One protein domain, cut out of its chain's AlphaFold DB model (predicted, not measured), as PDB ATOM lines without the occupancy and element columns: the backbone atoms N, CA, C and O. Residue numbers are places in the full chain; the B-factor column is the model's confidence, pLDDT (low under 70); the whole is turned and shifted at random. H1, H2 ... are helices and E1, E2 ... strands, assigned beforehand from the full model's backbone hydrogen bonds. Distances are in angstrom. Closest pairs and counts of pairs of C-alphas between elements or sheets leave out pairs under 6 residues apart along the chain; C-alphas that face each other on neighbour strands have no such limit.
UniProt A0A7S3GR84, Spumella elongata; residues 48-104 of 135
ATOM      1  N   LYS A  48     208.376 207.369 202.782       87.69
ATOM      2  CA  LYS A  48     208.092 206.420 203.867       87.69
ATOM      3  C   LYS A  48     209.108 206.622 204.979       87.69
ATOM      4  O   LYS A  48     210.308 206.578 204.726       87.69
ATOM      5  N   LEU A  49     208.628 206.823 206.201       82.81
ATOM      6  CA  LEU A  49     209.507 206.836 207.367       82.81
ATOM      7  C   LEU A  49     209.909 205.399 207.742       82.81
ATOM      8  O   LEU A  49     209.078 204.495 207.615       82.81
ATOM      9  N   PRO A  50     211.147 205.181 208.223       83.50
ATOM     10  CA  PRO A  50     211.581 203.872 208.695       83.50
ATOM     11  C   PRO A  50     210.682 203.406 209.847       83.50
ATOM     12  O   PRO A  50     210.283 204.208 210.693       83.50
ATOM     13  N   ASP A  51     210.303 202.128 209.817       83.94
ATOM     14  CA  ASP A  51     209.476 201.429 210.817       83.94
ATOM     15  C   ASP A  51     208.059 201.989 211.056       83.94
ATOM     16  O   ASP A  51     207.257 201.421 211.804       83.94
ATOM     17  N   SER A  52     207.693 203.079 210.381       78.50
ATOM     18  CA  SER A  52     206.418 203.761 210.553       78.50
ATOM     19  C   SER A  52     205.434 203.403 209.445       78.50
ATOM     20  O   SER A  52     205.753 203.382 208.259       78.50
ATOM     21  N   LYS A  53     204.162 203.213 209.812       82.69
ATOM     22  CA  LYS A  53     203.049 203.072 208.850       82.69
ATOM     23  C   LYS A  53     202.589 204.424 208.273       82.69
ATOM     24  O   LYS A  53     201.516 204.496 207.665       82.69
ATOM     25  N   ARG A  54     203.351 205.497 208.523       84.88
ATOM     26  CA  ARG A  54     203.058 206.865 208.087       84.88
ATOM     27  C   ARG A  54     203.727 207.164 206.749       84.88
ATOM     28  O   ARG A  54     204.868 206.781 206.507       84.88
ATOM     29  N   LEU A  55     202.981 207.860 205.905       88.06
ATOM     30  CA  LEU A  55     203.398 208.373 204.610       88.06
ATOM     31  C   LEU A  55     203.509 209.889 204.708       88.06
ATOM     32  O   LEU A  55     202.630 210.528 205.289       88.06
ATOM     33  N   LEU A  56     204.569 210.437 204.132       91.31
ATOM     34  CA  LEU A  56     204.795 211.868 204.004       91.31
ATOM     35  C   LEU A  56     204.737 212.231 202.526       91.31
ATOM     36  O   LEU A  56     205.300 211.525 201.690       91.31
ATOM     37  N   PHE A  57     204.056 213.317 202.197       92.56
ATOM     38  CA  PHE A  57     204.036 213.868 200.846       92.56
ATOM     39  C   PHE A  57     203.626 215.333 200.890       92.56
ATOM     40  O   PHE A  57     202.965 215.776 201.829       92.56
ATOM     41  N   VAL A  58     203.992 216.079 199.857       93.75
ATOM     42  CA  VAL A  58     203.533 217.447 199.643       93.75
ATOM     43  C   VAL A  58     202.328 217.411 198.714       93.75
ATOM     44  O   VAL A  58     202.353 216.742 197.680       93.75
ATOM     45  N   ALA A  59     201.263 218.106 199.085       93.50
ATOM     46  CA  ALA A  59     200.062 218.243 198.269       93.50
ATOM     47  C   ALA A  59     199.409 219.606 198.517       93.50
ATOM     48  O   ALA A  59     199.741 220.310 199.472       93.50
ATOM     49  N   ASN A  60     198.474 219.981 197.650       93.44
ATOM     50  CA  ASN A  60     197.727 221.222 197.812       93.44
ATOM     51  C   ASN A  60     196.582 221.021 198.811       93.44
ATOM     52  O   ASN A  60     195.634 220.277 198.552       93.44
ATOM     53  N   GLY A  61     196.686 221.691 199.953       90.50
ATOM     54  CA  GLY A  61     195.622 221.799 200.939       90.50
ATOM     55  C   GLY A  61     194.771 223.043 200.710       90.50
ATOM     56  O   GLY A  61     195.103 223.912 199.901       90.50
ATOM     57  N   TRP A  62     193.658 223.136 201.427       89.44
ATOM     58  CA  TRP A  62     192.774 224.288 201.383       89.44
ATOM     59  C   TRP A  62     192.213 224.650 202.753       89.44
ATOM     60  O   TRP A  62     191.969 223.784 203.589       89.44
ATOM     61  N   TRP A  63     191.955 225.936 202.969       88.81
ATOM     62  CA  TRP A  63     191.366 226.441 204.209       88.81
ATOM     63  C   TRP A  63     190.572 227.728 203.979       88.81
ATOM     64  O   TRP A  63     190.610 228.308 202.891       88.81
ATOM     65  N   TYR A  64     189.821 228.134 205.004       87.25
ATOM     66  CA  TYR A  64     189.026 229.362 205.023       87.25
ATOM     67  C   TYR A  64     189.559 230.280 206.135       87.25
ATOM     68  O   TYR A  64     189.230 230.047 207.300       87.25
ATOM     69  N   PRO A  65     190.373 231.304 205.823       80.25
ATOM     70  CA  PRO A  65     191.053 232.115 206.833       80.25
ATOM     71  C   PRO A  65     190.088 232.921 207.703       80.25
ATOM     72  O   PRO A  65     190.308 233.053 208.901       80.25
ATOM     73  N   THR A  66     188.987 233.412 207.130       79.06
ATOM     74  CA  THR A  66     187.953 234.141 207.885       79.06
ATOM     75  C   THR A  66     186.898 233.219 208.506       79.06
ATOM     76  O   THR A  66     185.935 233.693 209.101       79.06
ATOM     77  N   GLY A  67     187.025 231.897 208.342       73.19
ATOM     78  CA  GLY A  67     186.021 230.916 208.766       73.19
ATOM     79  C   GLY A  67     184.764 230.869 207.887       73.19
ATOM     80  O   GLY A  67     183.961 229.951 208.020       73.19
ATOM     81  N   GLU A  68     184.586 231.797 206.947       77.12
ATOM     82  CA  GLU A  68     183.430 231.811 206.049       77.12
ATOM     83  C   GLU A  68     183.608 230.855 204.863       77.12
ATOM     84  O   GLU A  68     184.648 230.825 204.203       77.12
ATOM     85  N   LYS A  69     182.574 230.078 204.526       77.44
ATOM     86  CA  LYS A  69     182.616 229.209 203.343       77.44
ATOM     87  C   LYS A  69     182.429 230.026 202.068       77.44
ATOM     88  O   LYS A  69     181.517 230.837 201.965       77.44
ATOM     89  N   GLY A  70     183.203 229.709 201.037       81.62
ATOM     90  CA  GLY A  70     182.959 230.221 199.690       81.62
ATOM     91  C   GLY A  70     184.184 230.105 198.800       81.62
ATOM     92  O   GLY A  70     185.308 230.195 199.279       81.62
ATOM     93  N   LYS A  71     183.986 229.948 197.485       82.00
ATOM     94  CA  LYS A  71     185.103 229.846 196.523       82.00
ATOM     95  C   LYS A  71     186.051 231.049 196.596       82.00
ATOM     96  O   LYS A  71     187.249 230.868 196.458       82.00
ATOM     97  N   LYS A  72     185.512 232.245 196.860       85.19
ATOM     98  CA  LYS A  72     186.286 233.488 197.002       85.19
ATOM     99  C   LYS A  72     187.183 233.508 198.246       85.19
ATOM    100  O   LYS A  72     188.207 234.168 198.219       85.19
ATOM    101  N   ASN A  73     186.798 232.788 199.301       84.31
ATOM    102  CA  ASN A  73     187.532 232.716 200.565       84.31
ATOM    103  C   ASN A  73     188.339 231.414 200.707       84.31
ATOM    104  O   ASN A  73     188.969 231.174 201.730       84.31
ATOM    105  N   LYS A  74     188.280 230.519 199.714       87.31
ATOM    106  CA  LYS A  74     189.042 229.272 199.733       87.31
ATOM    107  C   LYS A  74     190.478 229.586 199.334       87.31
ATOM    108  O   LYS A  74     190.745 229.823 198.158       87.31
ATOM    109  N   HIS A  75     191.397 229.533 200.288       88.56
ATOM    110  CA  HIS A  75     192.823 229.639 199.999       88.56
ATOM    111  C   HIS A  75     193.404 228.248 199.782       88.56
ATOM    112  O   HIS A  75     193.136 227.339 200.568       88.56
ATOM    113  N   ILE A  76     194.166 228.087 198.700       90.94
ATOM    114  CA  ILE A  76     194.879 226.853 198.369       90.94
ATOM    115  C   ILE A  76     196.359 227.085 198.649       90.94
ATOM    116  O   ILE A  76     196.927 228.060 198.158       90.94
ATOM    117  N   THR A  77     196.970 226.185 199.412       91.06
ATOM    118  CA  THR A  77     198.365 226.315 199.845       91.06
ATOM    119  C   THR A  77     199.047 224.947 199.793       91.06
ATOM    120  O   THR A  77     198.435 223.954 200.197       91.06
ATOM    121  N   PRO A  78     200.303 224.858 199.322       93.06
ATOM    122  CA  PRO A  78     201.069 223.624 199.426       93.06
ATOM    123  C   PRO A  78     201.365 223.304 200.895       93.06
ATOM    124  O   PRO A  78     201.828 224.162 201.652       93.06
ATOM    125  N   VAL A  79     201.117 222.058 201.289       92.75
ATOM    126  CA  VAL A  79     201.349 221.563 202.649       92.75
ATOM    127  C   VAL A  79     202.051 220.214 202.639       92.75
ATOM    128  O   VAL A  79     201.819 219.380 201.761       92.75
ATOM    129  N   LEU A  80     202.896 219.987 203.644       93.38
ATOM    130  CA  LEU A  80     203.433 218.671 203.964       93.38
ATOM    131  C   LEU A  80     202.387 217.906 204.773       93.38
ATOM    132  O   LEU A  80     202.054 218.304 205.886       93.38
ATOM    133  N   ALA A  81     201.886 216.804 204.227       91.06
ATOM    134  CA  ALA A  81     200.888 215.970 204.874       91.06
ATOM    135  C   ALA A  81     201.501 214.684 205.442       91.06
ATOM    136  O   ALA A  81     202.295 214.009 204.781       91.06
ATOM    137  N   PHE A  82     201.063 214.315 206.645       89.81
ATOM    138  CA  PHE A  82     201.360 213.052 207.314       89.81
ATOM    139  C   PHE A  82     200.110 212.180 207.305       89.81
ATOM    140  O   PHE A  82     199.186 212.399 208.084       89.81
ATOM    141  N   ALA A  83     200.076 211.158 206.455       86.62
ATOM    142  CA  ALA A  83     198.929 210.262 206.347       86.62
ATOM    143  C   ALA A  83     199.241 208.871 206.901       86.62
ATOM    144  O   ALA A  83     200.341 208.338 206.747       86.62
ATOM    145  N   SER A  84     198.251 208.236 207.524       83.00
ATOM    146  CA  SER A  84     198.291 206.787 207.728       83.00
ATOM    147  C   SER A  84     197.888 206.086 206.436       83.00
ATOM    148  O   SER A  84     196.934 206.507 205.785       83.00
ATOM    149  N   ARG A  85     198.560 204.978 206.098       71.88
ATOM    150  CA  ARG A  85     198.339 204.213 204.855       71.88
ATOM    151  C   ARG A  85     196.856 203.986 204.508       71.88
ATOM    152  O   ARG A  85     196.490 204.098 203.345       71.88
ATOM    153  N   ASN A  86     196.015 203.699 205.509       68.62
ATOM    154  CA  ASN A  86     194.625 203.264 205.308       68.62
ATOM    155  C   ASN A  86     193.571 204.158 205.992       68.62
ATOM    156  O   ASN A  86     192.402 203.780 206.036       68.62
ATOM    157  N   LYS A  87     193.946 205.298 206.591       70.81
ATOM    158  CA  LYS A  87     193.003 206.129 207.365       70.81
ATOM    159  C   LYS A  87     193.148 207.601 206.989       70.81
ATOM    160  O   LYS A  87     194.170 208.203 207.305       70.81
ATOM    161  N   HIS A  88     192.099 208.169 206.393       67.12
ATOM    162  CA  HIS A  88     192.015 209.598 206.063       67.12
ATOM    163  C   HIS A  88     191.744 210.477 207.298       67.12
ATOM    164  O   HIS A  88     192.136 211.633 207.322       67.12
ATOM    165  N   ASN A  89     191.159 209.914 208.364       67.44
ATOM    166  CA  ASN A  89     190.828 210.646 209.600       67.44
ATOM    167  C   ASN A  89     192.041 211.035 210.464       67.44
ATOM    168  O   ASN A  89     191.883 211.712 211.472       67.44
ATOM    169  N   HIS A  90     193.241 210.561 210.127       69.69
ATOM    170  CA  HIS A  90     194.469 210.849 210.872       69.69
ATOM    171  C   HIS A  90     195.508 211.449 209.937       69.69
ATOM    172  O   HIS A  90     196.582 210.865 209.739       69.69
ATOM    173  N   MET A  91     195.118 212.557 209.316       80.25
ATOM    174  CA  MET A  91     195.979 213.363 208.477       80.25
ATOM    175  C   MET A  91     196.257 214.679 209.172       80.25
ATOM    176  O   MET A  91     195.334 215.449 209.413       80.25
ATOM    177  N   ASP A  92     197.531 214.918 209.438       85.75
ATOM    178  CA  ASP A  92     198.017 216.217 209.875       85.75
ATOM    179  C   ASP A  92     198.725 216.874 208.696       85.75
ATOM    180  O   ASP A  92     199.356 216.189 207.881       85.75
ATOM    181  N   SER A  93     198.606 218.192 208.581       89.25
ATOM    182  CA  SER A  93     199.249 218.946 207.512       89.25
ATOM    183  C   SER A  93     199.952 220.173 208.064       89.25
ATOM    184  O   SER A  93     199.446 220.812 208.981       89.25
ATOM    185  N   PHE A  94     201.126 220.461 207.512       89.38
ATOM    186  CA  PHE A  94     201.953 221.597 207.886       89.38
ATOM    187  C   PHE A  94     202.199 222.470 206.666       89.38
ATOM    188  O   PHE A  94     202.617 221.994 205.606       89.38
ATOM    189  N   THR A  95     201.973 223.762 206.828       90.62
ATOM    190  CA  THR A  95     202.401 224.778 205.871       90.62
ATOM    191  C   THR A  95     203.923 224.913 205.875       90.62
ATOM    192  O   THR A  95     204.624 224.487 206.798       90.62
ATOM    193  N   LEU A  96     204.465 225.538 204.830       87.81
ATOM    194  CA  LEU A  96     205.903 225.783 204.726       87.81
ATOM    195  C   LEU A  96     206.432 226.680 205.861       87.81
ATOM    196  O   LEU A  96     207.569 226.519 206.297       87.81
ATOM    197  N   GLU A  97     205.615 227.605 206.362       88.12
ATOM    198  CA  GLU A  97     205.975 228.473 207.487       88.12
ATOM    199  C   GLU A  97     206.052 227.687 208.798       88.12
ATOM    200  O   GLU A  97     207.045 227.786 209.521       88.12
ATOM    201  N   GLU A  98     205.064 226.832 209.066       87.12
ATOM    202  CA  GLU A  98     205.077 225.942 210.232       87.12
ATOM    203  C   GLU A  98     206.251 224.962 210.181       87.12
ATOM    204  O   GLU A  98     206.869 224.695 211.211       87.12
ATOM    205  N   MET A  99     206.618 224.480 208.991       91.69
ATOM    206  CA  MET A  99     207.791 223.623 208.807       91.69
ATOM    207  C   MET A  99     209.100 224.322 209.185       91.69
ATOM    208  O   MET A  99     209.940 223.711 209.842       91.69
ATOM    209  N   LYS A 100     209.265 225.605 208.843       91.25
ATOM    210  CA  LYS A 100     210.442 226.392 209.258       91.25
ATOM    211  C   LYS A 100     210.503 226.560 210.775       91.25
ATOM    212  O   LYS A 100     211.567 226.439 211.383       91.25
ATOM    213  N   VAL A 101     209.354 226.808 211.406       92.00
ATOM    214  CA  VAL A 101     209.269 226.873 212.872       92.00
ATOM    215  C   VAL A 101     209.612 225.513 213.478       92.00
ATOM    216  O   VAL A 101     210.407 225.449 214.415       92.00
ATOM    217  N   PHE A 102     209.083 224.423 212.924       90.44
ATOM    218  CA  PHE A 102     209.402 223.070 213.364       90.44
ATOM    219  C   PHE A 102     210.904 222.775 213.261       90.44
ATOM    220  O   PHE A 102     211.487 222.268 214.217       90.44
ATOM    221  N   GLU A 103     211.545 223.168 212.160       93.25
ATOM    222  CA  GLU A 103     212.988 223.022 211.958       93.25
ATOM    223  C   GLU A 103     213.798 223.730 213.053       93.25
ATOM    224  O   GLU A 103     214.695 223.130 213.650       93.25
ATOM    225  N   SER A 104     213.411 224.956 213.415       93.69
ATOM    226  CA  SER A 104     214.049 225.702 214.510       93.69
ATOM    227  C   SER A 104     213.938 225.003 215.876       93.69
ATOM    228  O   SER A 104     214.784 225.195 216.753       93.69
TER     229      SER A 104
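AT A GLANCE: This is residues 48 to 104 of the 135 residues of a protein of Spumella elongata (UniProt A0A7S3GR84). A strongly twisted ribbon of three antiparallel strands, with a short helix, H1, directly after its last strand. E1 and E2 make a long hairpin with an 11-residue loop, and E3 folds back beside part of E2. The printed part has 57 residues, with named elements in the order E1, E2, E3, H1; the sheet order is E1 - E2 - E3, and the class is mixed. It is loose, with a radius of gyration of the C-alphas of 13.4 A, and flat, spanning 42 by 30 by 15 A.

HOW THE PARTS SIT: E1, residues 54 to 63, E2, residues 75 to 84, and E3, residues 87 to 95, form a meander, each strand the antiparallel neighbour of the one before. The hairpin E1 and E2 has directions 155 degrees apart; C-alphas 60 and 78 face each other at 4.4 A, and N 55 and O 83 are within hydrogen-bond range at 2.8 A. The hairpin E2 and E3 has directions 131 degrees apart; C-alphas 81 and 93 face each other at 4.3 A, and N 82 and O 92 are 2.8 A apart. E1 bends by 77 degrees at residue 58, E2 by 70 at residue 78 and E3 by 63 at residue 90. H1, residues 96 to 104, is on the sheet at a height of 10.2 A; its closest C-alphas with E2 are those of Val 79 and Leu 96, 6.5 A apart. In H1 every O i to N i+4 pair is within hydrogen-bond range.

IN THESE COORDINATES: E1 begins at C-alpha 54 (203.058, 206.865, 208.087) and measures 23.1 A. E2 measures 24.7 A, E3 20.9 A, and H1 12.7 A, ending at C-alpha 104 (214.049, 225.702, 214.510).

THE WHOLE: The farthest C-alphas, of Asp 51 and Lys 72, are 41.9 A apart. The printed part has no cut. The link E1 to E2 is long; E2 to E3 and E3 to H1 are tight. Mean pLDDT of the printed part is 85.4; residues 86 and 88 to 90 are under 70.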